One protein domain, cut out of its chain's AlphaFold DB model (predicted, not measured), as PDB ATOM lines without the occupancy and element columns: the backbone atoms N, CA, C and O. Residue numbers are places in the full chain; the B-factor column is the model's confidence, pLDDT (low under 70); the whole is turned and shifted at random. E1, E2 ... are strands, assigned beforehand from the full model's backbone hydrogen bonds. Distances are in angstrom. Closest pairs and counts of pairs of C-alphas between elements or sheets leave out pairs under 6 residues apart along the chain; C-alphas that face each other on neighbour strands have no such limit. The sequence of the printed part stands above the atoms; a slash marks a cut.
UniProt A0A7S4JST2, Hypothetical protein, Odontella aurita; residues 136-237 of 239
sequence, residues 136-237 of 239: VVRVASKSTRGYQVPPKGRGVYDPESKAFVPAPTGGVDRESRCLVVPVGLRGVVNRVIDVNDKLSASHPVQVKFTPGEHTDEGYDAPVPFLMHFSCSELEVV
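Overview. This is residues 136 to 237 of the 239 residues of the protein "Hypothetical protein" of Odontella aurita (UniProt A0A7S4JST2). This model has little regular structure: long loops join a strongly twisted, curled antiparallel sheet, E6 E5 E4 E1 E7, to the small hairpin E2 and E3 at one end. The 102 printed residues hold no named helix and seven strands, E1 to E7, of 30 residues: all strand. The whole is compact, with radius of gyration of the C-alphas 13.8 A, spanning 43 by 31 by 20 A.

Arrangement. Start at E4, residues 186 to 192, and E5, residues 205 to 209: N 190 and O 206 are 2.8 A apart. Edge strand E6, residues 225 to 229, completes the meander E4 E5 E6, antiparallel neighbours in turn; N 207 and O 227 are 2.8 A apart. Apart from E6, E2, residues 155 to 157, and E3, residues 164 to 166, form a hairpin, with N 156 and O 165 3.0 A apart.

Along the chain. Find E1, residues 136 to 139, from C-alpha 136 (188.421, 159.831, 126.090). E7, residues 234 to 236, ends at C-alpha 236 (193.637, 157.954, 123.233).

Size, cuts and confidence. The printed part has no cut; long links follow E1, E3, E4 and E5. Look for pLDDT under 70 at residues 171 to 172 and 195 to 199.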
ATOM      1  N   VAL A 136     187.721 158.683 125.510       96.31
ATOM      2  CA  VAL A 136     188.421 159.831 126.090       96.31
ATOM      3  C   VAL A 136     189.742 160.026 125.356       96.31
ATOM      4  O   VAL A 136     190.555 159.112 125.223       96.31
ATOM      5  N   VAL A 137     189.960 161.238 124.865       96.62
ATOM      6  CA  VAL A 137     191.177 161.624 124.155       96.62
ATOM      7  C   VAL A 137     191.828 162.812 124.835       96.62
ATOM      8  O   VAL A 137     191.163 163.671 125.418       96.62
ATOM      9  N   ARG A 138     193.146 162.876 124.714       95.81
ATOM     10  CA  ARG A 138     193.987 163.963 125.191       95.81
ATOM     11  C   ARG A 138     194.564 164.731 124.014       95.81
ATOM     12  O   ARG A 138     195.020 164.137 123.041       95.81
ATOM     13  N   VAL A 139     194.595 166.055 124.125       96.50
ATOM     14  CA  VAL A 139     195.284 166.907 123.151       96.50
ATOM     15  C   VAL A 139     196.798 166.794 123.336       96.50
ATOM     16  O   VAL A 139     197.321 167.145 124.392       96.50
ATOM     17  N   ALA A 140     197.505 166.345 122.300       95.44
ATOM     18  CA  ALA A 140     198.964 166.208 122.281       95.44
ATOM     19  C   ALA A 140     199.675 167.398 121.599       95.44
ATOM     20  O   ALA A 140     200.865 167.642 121.809       95.44
ATOM     21  N   SER A 141     198.952 168.172 120.784       95.00
ATOM     22  CA  SER A 141     199.518 169.279 120.004       95.00
ATOM     23  C   SER A 141     199.654 170.582 120.798       95.00
ATOM     24  O   SER A 141     198.742 171.003 121.504       95.00
ATOM     25  N   LYS A 142     200.798 171.265 120.645       88.69
ATOM     26  CA  LYS A 142     201.161 172.491 121.390       88.69
ATOM     27  C   LYS A 142     200.520 173.778 120.868       88.69
ATOM     28  O   LYS A 142     200.627 174.811 121.520       88.69
ATOM     29  N   SER A 143     199.919 173.760 119.680       85.31
ATOM     30  CA  SER A 143     199.522 174.986 118.972       85.31
ATOM     31  C   SER A 143     198.067 175.006 118.513       85.31
ATOM     32  O   SER A 143     197.730 175.741 117.579       85.31
ATOM     33  N   THR A 144     197.191 174.225 119.140       93.94
ATOM     34  CA  THR A 144     195.793 174.156 118.718       93.94
ATOM     35  C   THR A 144     194.997 175.362 119.222       93.94
ATOM     36  O   THR A 144     195.062 175.749 120.390       93.94
ATOM     37  N   ARG A 145     194.238 175.992 118.319       94.62
ATOM     38  CA  ARG A 145     193.464 177.211 118.602       94.62
ATOM     39  C   ARG A 145     192.001 177.026 118.223       94.62
ATOM     40  O   ARG A 145     191.690 176.751 117.068       94.62
ATOM     41  N   GLY A 146     191.105 177.249 119.182       94.44
ATOM     42  CA  GLY A 146     189.657 177.195 118.990       94.44
ATOM     43  C   GLY A 146     189.061 178.586 118.777       94.44
ATOM     44  O   GLY A 146     188.798 179.308 119.738       94.44
ATOM     45  N   TYR A 147     188.822 178.978 117.525       93.44
ATOM     46  CA  TYR A 147     188.182 180.264 117.183       93.44
ATOM     47  C   TYR A 147     186.652 180.222 117.293       93.44
ATOM     48  O   TYR A 147     186.003 181.252 117.482       93.44
ATOM     49  N   GLN A 148     186.075 179.026 117.194       93.19
ATOM     50  CA  GLN A 148     184.644 178.759 117.312       93.19
ATOM     51  C   GLN A 148     184.128 178.845 118.755       93.19
ATOM     52  O   GLN A 148     182.921 178.800 118.983       93.19
ATOM     53  N   VAL A 149     185.031 178.960 119.734       94.06
ATOM     54  CA  VAL A 149     184.671 179.032 121.150       94.06
ATOM     55  C   VAL A 149     183.964 180.366 121.434       94.06
ATOM     56  O   VAL A 149     184.419 181.428 120.972       94.06
ATOM     57  N   PRO A 150     182.839 180.347 122.177       92.44
ATOM     58  CA  PRO A 150     182.127 181.567 122.523       92.44
ATOM     59  C   PRO A 150     183.038 182.539 123.286       92.44
ATOM     60  O   PRO A 150     183.934 182.095 123.999       92.44
ATOM     61  N   PRO A 151     182.799 183.862 123.206       91.56
ATOM     62  CA  PRO A 151     183.678 184.870 123.805       91.56
ATOM     63  C   PRO A 151     184.030 184.641 125.280       91.56
ATOM     64  O   PRO A 151     185.147 184.929 125.684       91.56
ATOM     65  N   LYS A 152     183.107 184.065 126.060       91.38
ATOM     66  CA  LYS A 152     183.315 183.727 127.479       91.38
ATOM     67  C   LYS A 152     184.384 182.655 127.721       91.38
ATOM     68  O   LYS A 152     184.946 182.613 128.804       91.38
ATOM     69  N   GLY A 153     184.632 181.790 126.739       92.62
ATOM     70  CA  GLY A 153     185.638 180.731 126.805       92.62
ATOM     71  C   GLY A 153     186.918 181.054 126.039       92.62
ATOM     72  O   GLY A 153     187.712 180.153 125.812       92.62
ATOM     73  N   ARG A 154     187.112 182.299 125.583       94.56
ATOM     74  CA  ARG A 154     188.353 182.724 124.918       94.56
ATOM     75  C   ARG A 154     189.382 183.140 125.954       94.56
ATOM     76  O   ARG A 154     189.028 183.787 126.938       94.56
ATOM     77  N   GLY A 155     190.639 182.801 125.715       93.25
ATOM     78  CA  GLY A 155     191.695 182.973 126.699       93.25
ATOM     79  C   GLY A 155     192.817 181.965 126.519       93.25
ATOM     80  O   GLY A 155     192.893 181.257 125.510       93.25
ATOM     81  N   VAL A 156     193.684 181.919 127.519       93.75
ATOM     82  CA  VAL A 156     194.890 181.090 127.551       93.75
ATOM     83  C   VAL A 156     194.957 180.403 128.910       93.75
ATOM     84  O   VAL A 156     194.451 180.934 129.893       93.75
ATOM     85  N   TYR A 157     195.559 179.221 128.973       94.25
ATOM     86  CA  TYR A 157     195.845 178.573 130.249       94.25
ATOM     87  C   TYR A 157     197.227 178.968 130.737       94.25
ATOM     88  O   TYR A 157     198.181 178.999 129.959       94.25
ATOM     89  N   ASP A 158     197.328 179.227 132.031       93.12
ATOM     90  CA  ASP A 158     198.616 179.388 132.681       93.12
ATOM     91  C   ASP A 158     199.311 178.013 132.778       93.12
ATOM     92  O   ASP A 158     198.721 177.072 133.322       93.12
ATOM     93  N   PRO A 159     200.526 177.842 132.225       89.50
ATOM     94  CA  PRO A 159     201.226 176.559 132.241       89.50
ATOM     95  C   PRO A 159     201.556 176.060 133.653       89.50
ATOM     96  O   PRO A 159     201.646 174.848 133.841       89.50
ATOM     97  N   GLU A 160     201.724 176.954 134.632       91.75
ATOM     98  CA  GLU A 160     202.096 176.572 135.999       91.75
ATOM     99  C   GLU A 160     200.872 176.210 136.841       91.75
ATOM    100  O   GLU A 160     200.789 175.108 137.386       91.75
ATOM    101  N   SER A 161     199.896 177.118 136.932       93.06
ATOM    102  CA  SER A 161     198.696 176.898 137.749       93.06
ATOM    103  C   SER A 161     197.648 176.009 137.081       93.06
ATOM    104  O   SER A 161     196.710 175.573 137.747       93.06
ATOM    105  N   LYS A 162     197.776 175.766 135.768       93.19
ATOM    106  CA  LYS A 162     196.775 175.105 134.911       93.19
ATOM    107  C   LYS A 162     195.409 175.797 134.900       93.19
ATOM    108  O   LYS A 162     194.452 175.278 134.328       93.19
ATOM    109  N   ALA A 163     195.314 176.987 135.489       94.06
ATOM    110  CA  ALA A 163     194.089 177.756 135.545       94.06
ATOM    111  C   ALA A 163     193.829 178.457 134.209       94.06
ATOM    112  O   ALA A 163     194.745 178.915 133.517       94.06
ATOM    113  N   PHE A 164     192.552 178.564 133.856       94.62
ATOM    114  CA  PHE A 164     192.126 179.315 132.687       94.62
ATOM    115  C   PHE A 164     192.166 180.825 132.960       94.62
ATOM    116  O   PHE A 164     191.532 181.317 133.896       94.62
ATOM    117  N   VAL A 165     192.864 181.565 132.101       94.12
ATOM    118  CA  VAL A 165     192.940 183.028 132.118       94.12
ATOM    119  C   VAL A 165     192.078 183.577 130.973       94.12
ATOM    120  O   VAL A 165     192.457 183.457 129.802       94.12
ATOM    121  N   PRO A 166     190.906 184.172 131.269       92.94
ATOM    122  CA  PRO A 166     190.018 184.695 130.239       92.94
ATOM    123  C   PRO A 166     190.649 185.883 129.508       92.94
ATOM    124  O   PRO A 166     191.331 186.721 130.099       92.94
ATOM    125  N   ALA A 167     190.376 185.983 128.209       89.88
ATOM    126  CA  ALA A 167     190.835 187.096 127.394       89.88
ATOM    127  C   ALA A 167     190.184 188.429 127.830       89.88
ATOM    128  O   ALA A 167     189.009 188.451 128.217       89.88
ATOM    129  N   PRO A 168     190.901 189.564 127.720       86.06
ATOM    130  CA  PRO A 168     190.344 190.873 128.034       86.06
ATOM    131  C   PRO A 168     189.139 191.197 127.140       86.06
ATOM    132  O   PRO A 168     189.111 190.911 125.939       86.06
ATOM    133  N   THR A 169     188.121 191.824 127.733       77.12
ATOM    134  CA  THR A 169     186.892 192.189 127.016       77.12
ATOM    135  C   THR A 169     187.203 193.302 126.012       77.12
ATOM    136  O   THR A 169     187.619 194.386 126.406       77.12
ATOM    137  N   GLY A 170     187.017 193.035 124.716       70.12
ATOM    138  CA  GLY A 170     187.348 193.980 123.637       70.12
ATOM    139  C   GLY A 170     188.722 193.769 122.993       70.12
ATOM    140  O   GLY A 170     189.177 194.632 122.248       70.12
ATOM    141  N   GLY A 171     189.369 192.633 123.272       61.59
ATOM    142  CA  GLY A 171     190.711 192.314 122.801       61.59
ATOM    143  C   GLY A 171     190.941 192.556 121.301       61.59
ATOM    144  O   GLY A 171     190.230 192.049 120.427       61.59
ATOM    145  N   VAL A 172     191.964 193.363 121.020       68.25
ATOM    146  CA  VAL A 172     192.414 193.715 119.665       68.25
ATOM    147  C   VAL A 172     193.290 192.593 119.093       68.25
ATOM    148  O   VAL A 172     193.211 192.292 117.893       68.25
ATOM    149  N   ASP A 173     194.045 191.922 119.967       78.50
ATOM    150  CA  ASP A 173     195.073 190.936 119.637       78.50
ATOM    151  C   ASP A 173     194.504 189.604 119.157       78.50
ATOM    152  O   ASP A 173     193.428 189.170 119.570       78.50
ATOM    153  N   ARG A 174     195.244 188.905 118.293       73.62
ATOM    154  CA  ARG A 174     194.796 187.622 117.722       73.62
ATOM    155  C   ARG A 174     194.518 186.562 118.789       73.62
ATOM    156  O   ARG A 174     193.573 185.798 118.630       73.62
ATOM    157  N   GLU A 175     195.299 186.540 119.862       74.94
ATOM    158  CA  GLU A 175     195.181 185.553 120.944       74.94
ATOM    159  C   GLU A 175     193.914 185.757 121.774       74.94
ATOM    160  O   GLU A 175     193.258 184.795 122.153       74.94
ATOM    161  N   SER A 176     193.471 187.006 121.924       82.00
ATOM    162  CA  SER A 176     192.211 187.332 122.601       82.00
ATOM    163  C   SER A 176     190.954 186.883 121.833       82.00
ATOM    164  O   SER A 176     189.845 186.877 122.373       82.00
ATOM    165  N   ARG A 177     191.102 186.495 120.557       86.94
ATOM    166  CA  ARG A 177     189.992 186.078 119.682       86.94
ATOM    167  C   ARG A 177     189.731 184.575 119.701       86.94
ATOM    168  O   ARG A 177     188.724 184.155 119.134       86.94
ATOM    169  N   CYS A 178     190.588 183.780 120.335       92.62
ATOM    170  CA  CYS A 178     190.466 182.326 120.386       92.62
ATOM    171  C   CYS A 178     190.723 181.770 121.785       92.62
ATOM    172  O   CYS A 178     191.236 182.452 122.667       92.62
ATOM    173  N   LEU A 179     190.368 180.504 121.967       94.69
ATOM    174  CA  LEU A 179     190.910 179.676 123.035       94.69
ATOM    175  C   LEU A 179     192.230 179.063 122.561       94.69
ATOM    176  O   LEU A 179     192.254 178.417 121.510       94.69
ATOM    177  N   VAL A 180     193.305 179.237 123.325       94.88
ATOM    178  CA  VAL A 180     194.532 178.450 123.149       94.88
ATOM    179  C   VAL A 180     194.365 177.159 123.940       94.88
ATOM    180  O   VAL A 180     194.260 177.190 125.165       94.88
ATOM    181  N   VAL A 181     194.273 176.033 123.232       95.25
ATOM    182  CA  VAL A 181     194.043 174.725 123.853       95.25
ATOM    183  C   VAL A 181     195.382 174.177 124.354       95.25
ATOM    184  O   VAL A 181     196.316 174.082 123.556       95.25
ATOM    185  N   PRO A 182     195.510 173.849 125.653       95.12
ATOM    186  CA  PRO A 182     196.757 173.356 126.208       95.12
ATOM    187  C   PRO A 182     196.952 171.879 125.857       95.12
ATOM    188  O   PRO A 182     195.987 171.124 125.695       95.12
ATOM    189  N   VAL A 183     198.216 171.462 125.791       95.56
ATOM    190  CA  VAL A 183     198.566 170.037 125.771       95.56
ATOM    191  C   VAL A 183     198.093 169.421 127.080       95.56
ATOM    192  O   VAL A 183     198.356 169.971 128.147       95.56
ATOM    193  N   GLY A 184     197.402 168.292 126.992       94.50
ATOM    194  CA  GLY A 184     196.837 167.614 128.153       94.50
ATOM    195  C   GLY A 184     195.354 167.881 128.391       94.50
ATOM    196  O   GLY A 184     194.744 167.186 129.201       94.50
ATOM    197  N   LEU A 185     194.726 168.827 127.675       95.75
ATOM    198  CA  LEU A 185     193.274 168.991 127.782       95.75
ATOM    199  C   LEU A 185     192.579 167.716 127.289       95.75
ATOM    200  O   LEU A 185     192.827 167.264 126.167       95.75
ATOM    201  N   ARG A 186     191.703 167.153 128.125       95.94
ATOM    202  CA  ARG A 186     190.946 165.941 127.806       95.94
ATOM    203  C   ARG A 186     189.551 166.277 127.311       95.94
ATOM    204  O   ARG A 186     188.945 167.265 127.715       95.94
ATOM    205  N   GLY A 187     189.050 165.444 126.415       96.56
ATOM    206  CA  GLY A 187     187.695 165.533 125.899       96.56
ATOM    207  C   GLY A 187     187.223 164.182 125.390       96.56
ATOM    208  O   GLY A 187     187.986 163.224 125.324       96.56
ATOM    209  N   VAL A 188     185.953 164.109 125.014       97.44
ATOM    210  CA  VAL A 188     185.323 162.865 124.564       97.44
ATOM    211  C   VAL A 188     185.065 162.930 123.067       97.44
ATOM    212  O   VAL A 188     184.524 163.917 122.559       97.44
ATOM    213  N   VAL A 189     185.417 161.872 122.339       97.12
ATOM    214  CA  VAL A 189     185.139 161.766 120.904       97.12
ATOM    215  C   VAL A 189     183.626 161.735 120.683       97.12
ATOM    216  O   VAL A 189     182.928 160.795 121.054       97.12
ATOM    217  N   ASN A 190     183.098 162.777 120.046       96.94
ATOM    218  CA  ASN A 190     181.675 162.899 119.739       96.94
ATOM    219  C   ASN A 190     181.322 162.252 118.397       96.94
ATOM    220  O   ASN A 190     180.253 161.655 118.239       96.94
ATOM    221  N   ARG A 191     182.204 162.412 117.407       94.12
ATOM    222  CA  ARG A 191     182.006 161.904 116.051       94.12
ATOM    223  C   ARG A 191     183.348 161.663 115.379       94.12
ATOM    224  O   ARG A 191     184.246 162.488 115.495       94.12
ATOM    225  N   VAL A 192     183.426 160.585 114.612       92.62
ATOM    226  CA  VAL A 192     184.545 160.295 113.717       92.62
ATOM    227  C   VAL A 192     183.998 160.296 112.297       92.62
ATOM    228  O   VAL A 192     183.001 159.634 112.008       92.62
ATOM    229  N   ILE A 193     184.557 161.148 111.441       89.12
ATOM    230  CA  ILE A 193     184.203 161.224 110.025       89.12
ATOM    231  C   ILE A 193     185.030 160.164 109.305       89.12
ATOM    232  O   ILE A 193     186.259 160.215 109.344       89.12
ATOM    233  N   ASP A 194     184.353 159.215 108.663       78.12
ATOM    234  CA  ASP A 194     185.021 158.173 107.892       78.12
ATOM    235  C   ASP A 194     185.752 158.795 106.693       78.12
ATOM    236  O   ASP A 194     185.183 159.563 105.916       78.12
ATOM    237  N   VAL A 195     187.032 158.461 106.550       69.31
ATOM    238  CA  VAL A 195     187.880 158.922 105.443       69.31
ATOM    239  C   VAL A 195     187.533 158.193 104.142       69.31
ATOM    240  O   VAL A 195     187.893 158.652 103.058       69.31
ATOM    241  N   ASN A 196     186.833 157.060 104.230       68.38
ATOM    242  CA  ASN A 196     186.343 156.331 103.066       68.38
ATOM    243  C   ASN A 196     185.123 156.982 102.414       68.38
ATOM    244  O   ASN A 196     184.825 156.687 101.251       68.38
ATOM    245  N   ASP A 197     184.429 157.863 103.134       64.75
ATOM    246  CA  ASP A 197     183.385 158.677 102.540       64.75
ATOM    247  C   ASP A 197     184.011 159.676 101.555       64.75
ATOM    248  O   ASP A 197     185.154 160.107 101.701       64.75
ATOM    249  N   LYS A 198     183.271 160.078 100.514       58.47
ATOM    250  CA  LYS A 198     183.770 160.935  99.405       58.47
ATOM    251  C   LYS A 198     184.270 162.330  99.837       58.47
ATOM    252  O   LYS A 198     184.626 163.148  98.990       58.47
ATOM    253  N   LEU A 199     184.258 162.619 101.134       67.44
ATOM    254  CA  LEU A 199     184.651 163.868 101.758       67.44
ATOM    255  C   LEU A 199     185.908 163.614 102.593       67.44
ATOM    256  O   LEU A 199     185.824 163.232 103.756       67.44
ATOM    257  N   SER A 200     187.085 163.863 102.013       75.12
ATOM    258  CA  SER A 200     188.344 163.829 102.760       75.12
ATOM    259  C   SER A 200     188.407 165.018 103.730       75.12
ATOM    260  O   SER A 200     188.894 166.099 103.385       75.12
ATOM    261  N   ALA A 201     187.871 164.849 104.938       83.31
ATOM    262  CA  ALA A 201     188.003 165.837 105.999       83.31
ATOM    263  C   ALA A 201     189.453 165.849 106.505       83.31
ATOM    264  O   ALA A 201     189.981 164.819 106.911       83.31
ATOM    265  N   SER A 202     190.097 167.019 106.516       89.31
ATOM    266  CA  SER A 202     191.458 167.172 107.059       89.31
ATOM    267  C   SER A 202     191.527 166.959 108.574       89.31
ATOM    268  O   SER A 202     192.577 166.604 109.098       89.31
ATOM    269  N   HIS A 203     190.402 167.162 109.265       93.56
ATOM    270  CA  HIS A 203     190.257 167.004 110.710       93.56
ATOM    271  C   HIS A 203     189.042 166.098 110.982       93.56
ATOM    272  O   HIS A 203     187.935 166.600 111.200       93.56
ATOM    273  N   PRO A 204     189.196 164.768 110.855       93.44
ATOM    274  CA  PRO A 204     188.069 163.837 110.870       93.44
ATOM    275  C   PRO A 204     187.503 163.565 112.271       93.44
ATOM    276  O   PRO A 204     186.358 163.127 112.383       93.44
ATOM    277  N   VAL A 205     188.259 163.824 113.342       95.38
ATOM    278  CA  VAL A 205     187.842 163.501 114.714       95.38
ATOM    279  C   VAL A 205     187.235 164.737 115.372       95.38
ATOM    280  O   VAL A 205     187.923 165.728 115.597       95.38
ATOM    281  N   GLN A 206     185.944 164.694 115.696       96.50
ATOM    282  CA  GLN A 206     185.266 165.737 116.460       96.50
ATOM    283  C   GLN A 206     185.243 165.374 117.943       96.50
ATOM    284  O   GLN A 206     184.627 164.383 118.339       96.50
ATOM    285  N   VAL A 207     185.831 166.229 118.770       97.81
ATOM    286  CA  VAL A 207     185.921 166.062 120.224       97.81
ATOM    287  C   VAL A 207     185.029 167.088 120.920       97.81
ATOM    288  O   VAL A 207     184.964 168.254 120.514       97.81
ATOM    289  N   LYS A 208     184.327 166.640 121.960       97.75
ATOM    290  CA  LYS A 208     183.534 167.458 122.875       97.75
ATOM    291  C   LYS A 208     184.310 167.675 124.164       97.75
ATOM    292  O   LYS A 208     184.705 166.716 124.818       97.75
ATOM    293  N   PHE A 209     184.463 168.938 124.536       97.50
ATOM    294  CA  PHE A 209     185.003 169.344 125.826       97.50
ATOM    295  C   PHE A 209     183.844 169.812 126.696       97.50
ATOM    296  O   PHE A 209     183.057 170.659 126.258       97.50
ATOM    297  N   THR A 210     183.732 169.259 127.899       96.75
ATOM    298  CA  THR A 210     182.723 169.640 128.889       96.75
ATOM    299  C   THR A 210     183.442 170.112 130.157       96.75
ATOM    300  O   THR A 210     184.353 169.419 130.602       96.75
ATOM    301  N   PRO A 211     183.060 171.259 130.746       96.12
ATOM    302  CA  PRO A 211     183.609 171.697 132.029       96.12
ATOM    303  C   PRO A 211     183.338 170.680 133.145       96.12
ATOM    304  O   PRO A 211     182.213 170.190 133.260       96.12
ATOM    305  N   GLY A 212     184.338 170.409 133.978       93.00
ATOM    306  CA  GLY A 212     184.271 169.499 135.123       93.00
ATOM    307  C   GLY A 212     184.352 168.006 134.786       93.00
ATOM    308  O   GLY A 212     184.228 167.187 135.694       93.00
ATOM    309  N   GLU A 213     184.553 167.634 133.519       90.88
ATOM    310  CA  GLU A 213     184.718 166.240 133.084       90.88
ATOM    311  C   GLU A 213     186.183 165.964 132.693       90.88
ATOM    312  O   GLU A 213     186.826 166.800 132.059       90.88
ATOM    313  N   HIS A 214     186.705 164.780 133.046       88.88
ATOM    314  CA  HIS A 214     188.057 164.300 132.697       88.88
ATOM    315  C   HIS A 214     189.205 165.261 133.075       88.88
ATOM    316  O   HIS A 214     190.147 165.477 132.312       88.88
ATOM    317  N   THR A 215     189.155 165.839 134.278       88.88
ATOM    318  CA  THR A 215     190.120 166.845 134.760       88.88
ATOM    319  C   THR A 215     191.383 166.255 135.404       88.88
ATOM    320  O   THR A 215     192.063 166.952 136.156       88.88
ATOM    321  N   ASP A 216     191.724 164.987 135.155       84.69
ATOM    322  CA  ASP A 216     192.809 164.285 135.872       84.69
ATOM    323  C   ASP A 216     194.184 164.945 135.690       84.69
ATOM    324  O   ASP A 216     195.035 164.908 136.577       84.69
ATOM    325  N   GLU A 217     194.403 165.599 134.547       81.62
ATOM    326  CA  GLU A 217     195.639 166.335 134.261       81.62
ATOM    327  C   GLU A 217     195.617 167.783 134.771       81.62
ATOM    328  O   GLU A 217     196.604 168.502 134.622       81.62
ATOM    329  N   GLY A 218     194.532 168.209 135.419       87.12
ATOM    330  CA  GLY A 218     194.385 169.517 136.058       87.12
ATOM    331  C   GLY A 218     193.955 170.655 135.130       87.12
ATOM    332  O   GLY A 218     193.803 171.776 135.605       87.12
ATOM    333  N   TYR A 219     193.746 170.390 133.839       92.94
ATOM    334  CA  TYR A 219     193.125 171.346 132.922       92.94
ATOM    335  C   TYR A 219     191.617 171.116 132.867       92.94
ATOM    336  O   TYR A 219     191.173 169.993 132.636       92.94
ATOM    337  N   ASP A 220     190.850 172.189 133.032       95.25
ATOM    338  CA  ASP A 220     189.391 172.169 132.939       95.25
ATOM    339  C   ASP A 220     188.903 173.102 131.827       95.25
ATOM    340  O   ASP A 220     189.376 174.232 131.697       95.25
ATOM    341  N   ALA A 221     187.947 172.635 131.025       95.56
ATOM    342  CA  ALA A 221     187.395 173.412 129.927       95.56
ATOM    343  C   ALA A 221     186.551 174.587 130.464       95.56
ATOM    344  O   ALA A 221     185.641 174.374 131.259       95.56
ATOM    345  N   PRO A 222     186.743 175.835 129.990       94.75
ATOM    346  CA  PRO A 222     186.039 176.993 130.547       94.75
ATOM    347  C   PRO A 222     184.546 177.021 130.198       94.75
ATOM    348  O   PRO A 222     183.727 177.599 130.910       94.75
ATOM    349  N   VAL A 223     184.192 176.450 129.049       96.50
ATOM    350  CA  VAL A 223     182.831 176.362 128.512       96.50
ATOM    351  C   VAL A 223     182.718 175.070 127.709       96.50
ATOM    352  O   VAL A 223     183.736 174.578 127.226       96.50
ATOM    353  N   PRO A 224     181.511 174.527 127.499       96.88
ATOM    354  CA  PRO A 224     181.351 173.408 126.586       96.88
ATOM    355  C   PRO A 224     181.601 173.854 125.141       96.88
ATOM    356  O   PRO A 224     181.021 174.841 124.677       96.88
ATOM    357  N   PHE A 225     182.438 173.121 124.411       97.19
ATOM    358  CA  PHE A 225     182.662 173.362 122.985       97.19
ATOM    359  C   PHE A 225     182.996 172.076 122.228       97.19
ATOM    360  O   PHE A 225     183.371 171.055 122.801       97.19
ATOM    361  N   LEU A 226     182.838 172.146 120.906       97.25
ATOM    362  CA  LEU A 226     183.205 171.090 119.972       97.25
ATOM    363  C   LEU A 226     184.358 171.581 119.099       97.25
ATOM    364  O   LEU A 226     184.362 172.734 118.649       97.25
ATOM    365  N   MET A 227     185.322 170.709 118.828       97.12
ATOM    366  CA  MET A 227     186.424 171.009 117.919       97.12
ATOM    367  C   MET A 227     186.806 169.779 117.109       97.12
ATOM    368  O   MET A 227     186.722 168.659 117.601       97.12
ATOM    369  N   HIS A 228     187.185 170.005 115.855       96.50
ATOM    370  CA  HIS A 228     187.716 168.957 114.996       96.50
ATOM    371  C   HIS A 228     189.238 168.949 115.094       96.50
ATOM    372  O   HIS A 228     189.851 170.016 115.101       96.50
ATOM    373  N   PHE A 229     189.816 167.757 115.136       96.44
ATOM    374  CA  PHE A 229     191.250 167.520 115.202       96.44
ATOM    375  C   PHE A 229     191.682 166.542 114.118       96.44
ATOM    376  O   PHE A 229     190.895 165.732 113.616       96.44
ATOM    377  N   SER A 230     192.960 166.625 113.777       94.44
ATOM    378  CA  SER A 230     193.657 165.563 113.064       94.44
ATOM    379  C   SER A 230     194.058 164.440 114.027       94.44
ATOM    380  O   SER A 230     194.244 164.667 115.224       94.44
ATOM    381  N   CYS A 231     194.230 163.223 113.508       93.44
ATOM    382  CA  CYS A 231     194.628 162.066 114.319       93.44
ATOM    383  C   CYS A 231     195.989 162.258 115.007       93.44
ATOM    384  O   CYS A 231     196.203 161.733 116.088       93.44
ATOM    385  N   SER A 232     196.894 163.048 114.417       94.25
ATOM    386  CA  SER A 232     198.213 163.351 114.990       94.25
ATOM    387  C   SER A 232     198.185 164.341 116.155       94.25
ATOM    388  O   SER A 232     199.198 164.524 116.824       94.25
ATOM    389  N   GLU A 233     197.071 165.042 116.372       95.94
ATOM    390  CA  GLU A 233     196.946 166.025 117.456       95.94
ATOM    391  C   GLU A 233     196.339 165.434 118.729       95.94
ATOM    392  O   GLU A 233     196.281 166.129 119.748       95.94
ATOM    393  N   LEU A 234     195.876 164.184 118.668       96.56
ATOM    394  CA  LEU A 234     195.170 163.501 119.740       96.56
ATOM    395  C   LEU A 234     195.869 162.197 120.116       96.56
ATOM    396  O   LEU A 234     196.438 161.509 119.274       96.56
ATOM    397  N   GLU A 235     195.745 161.838 121.385       96.19
ATOM    398  CA  GLU A 235     196.140 160.542 121.930       96.19
ATOM    399  C   GLU A 235     194.952 159.944 122.679       96.19
ATOM    400  O   GLU A 235     194.269 160.652 123.426       96.19
ATOM    401  N   VAL A 236     194.685 158.653 122.484       96.00
ATOM    402  CA  VAL A 236     193.637 157.954 123.233       96.00
ATOM    403  C   VAL A 236     194.123 157.698 124.657       96.00
ATOM    404  O   VAL A 236     195.227 157.195 124.871       96.00
ATOM    405  N   VAL A 237     193.291 158.038 125.643       93.31
ATOM    406  CA  VAL A 237     193.544 157.734 127.053       93.31
ATOM    407  C   VAL A 237     192.712 156.510 127.411       93.31
ATOM    408  O   VAL A 237     191.487 156.583 127.461       93.31
TER     409      VAL A 237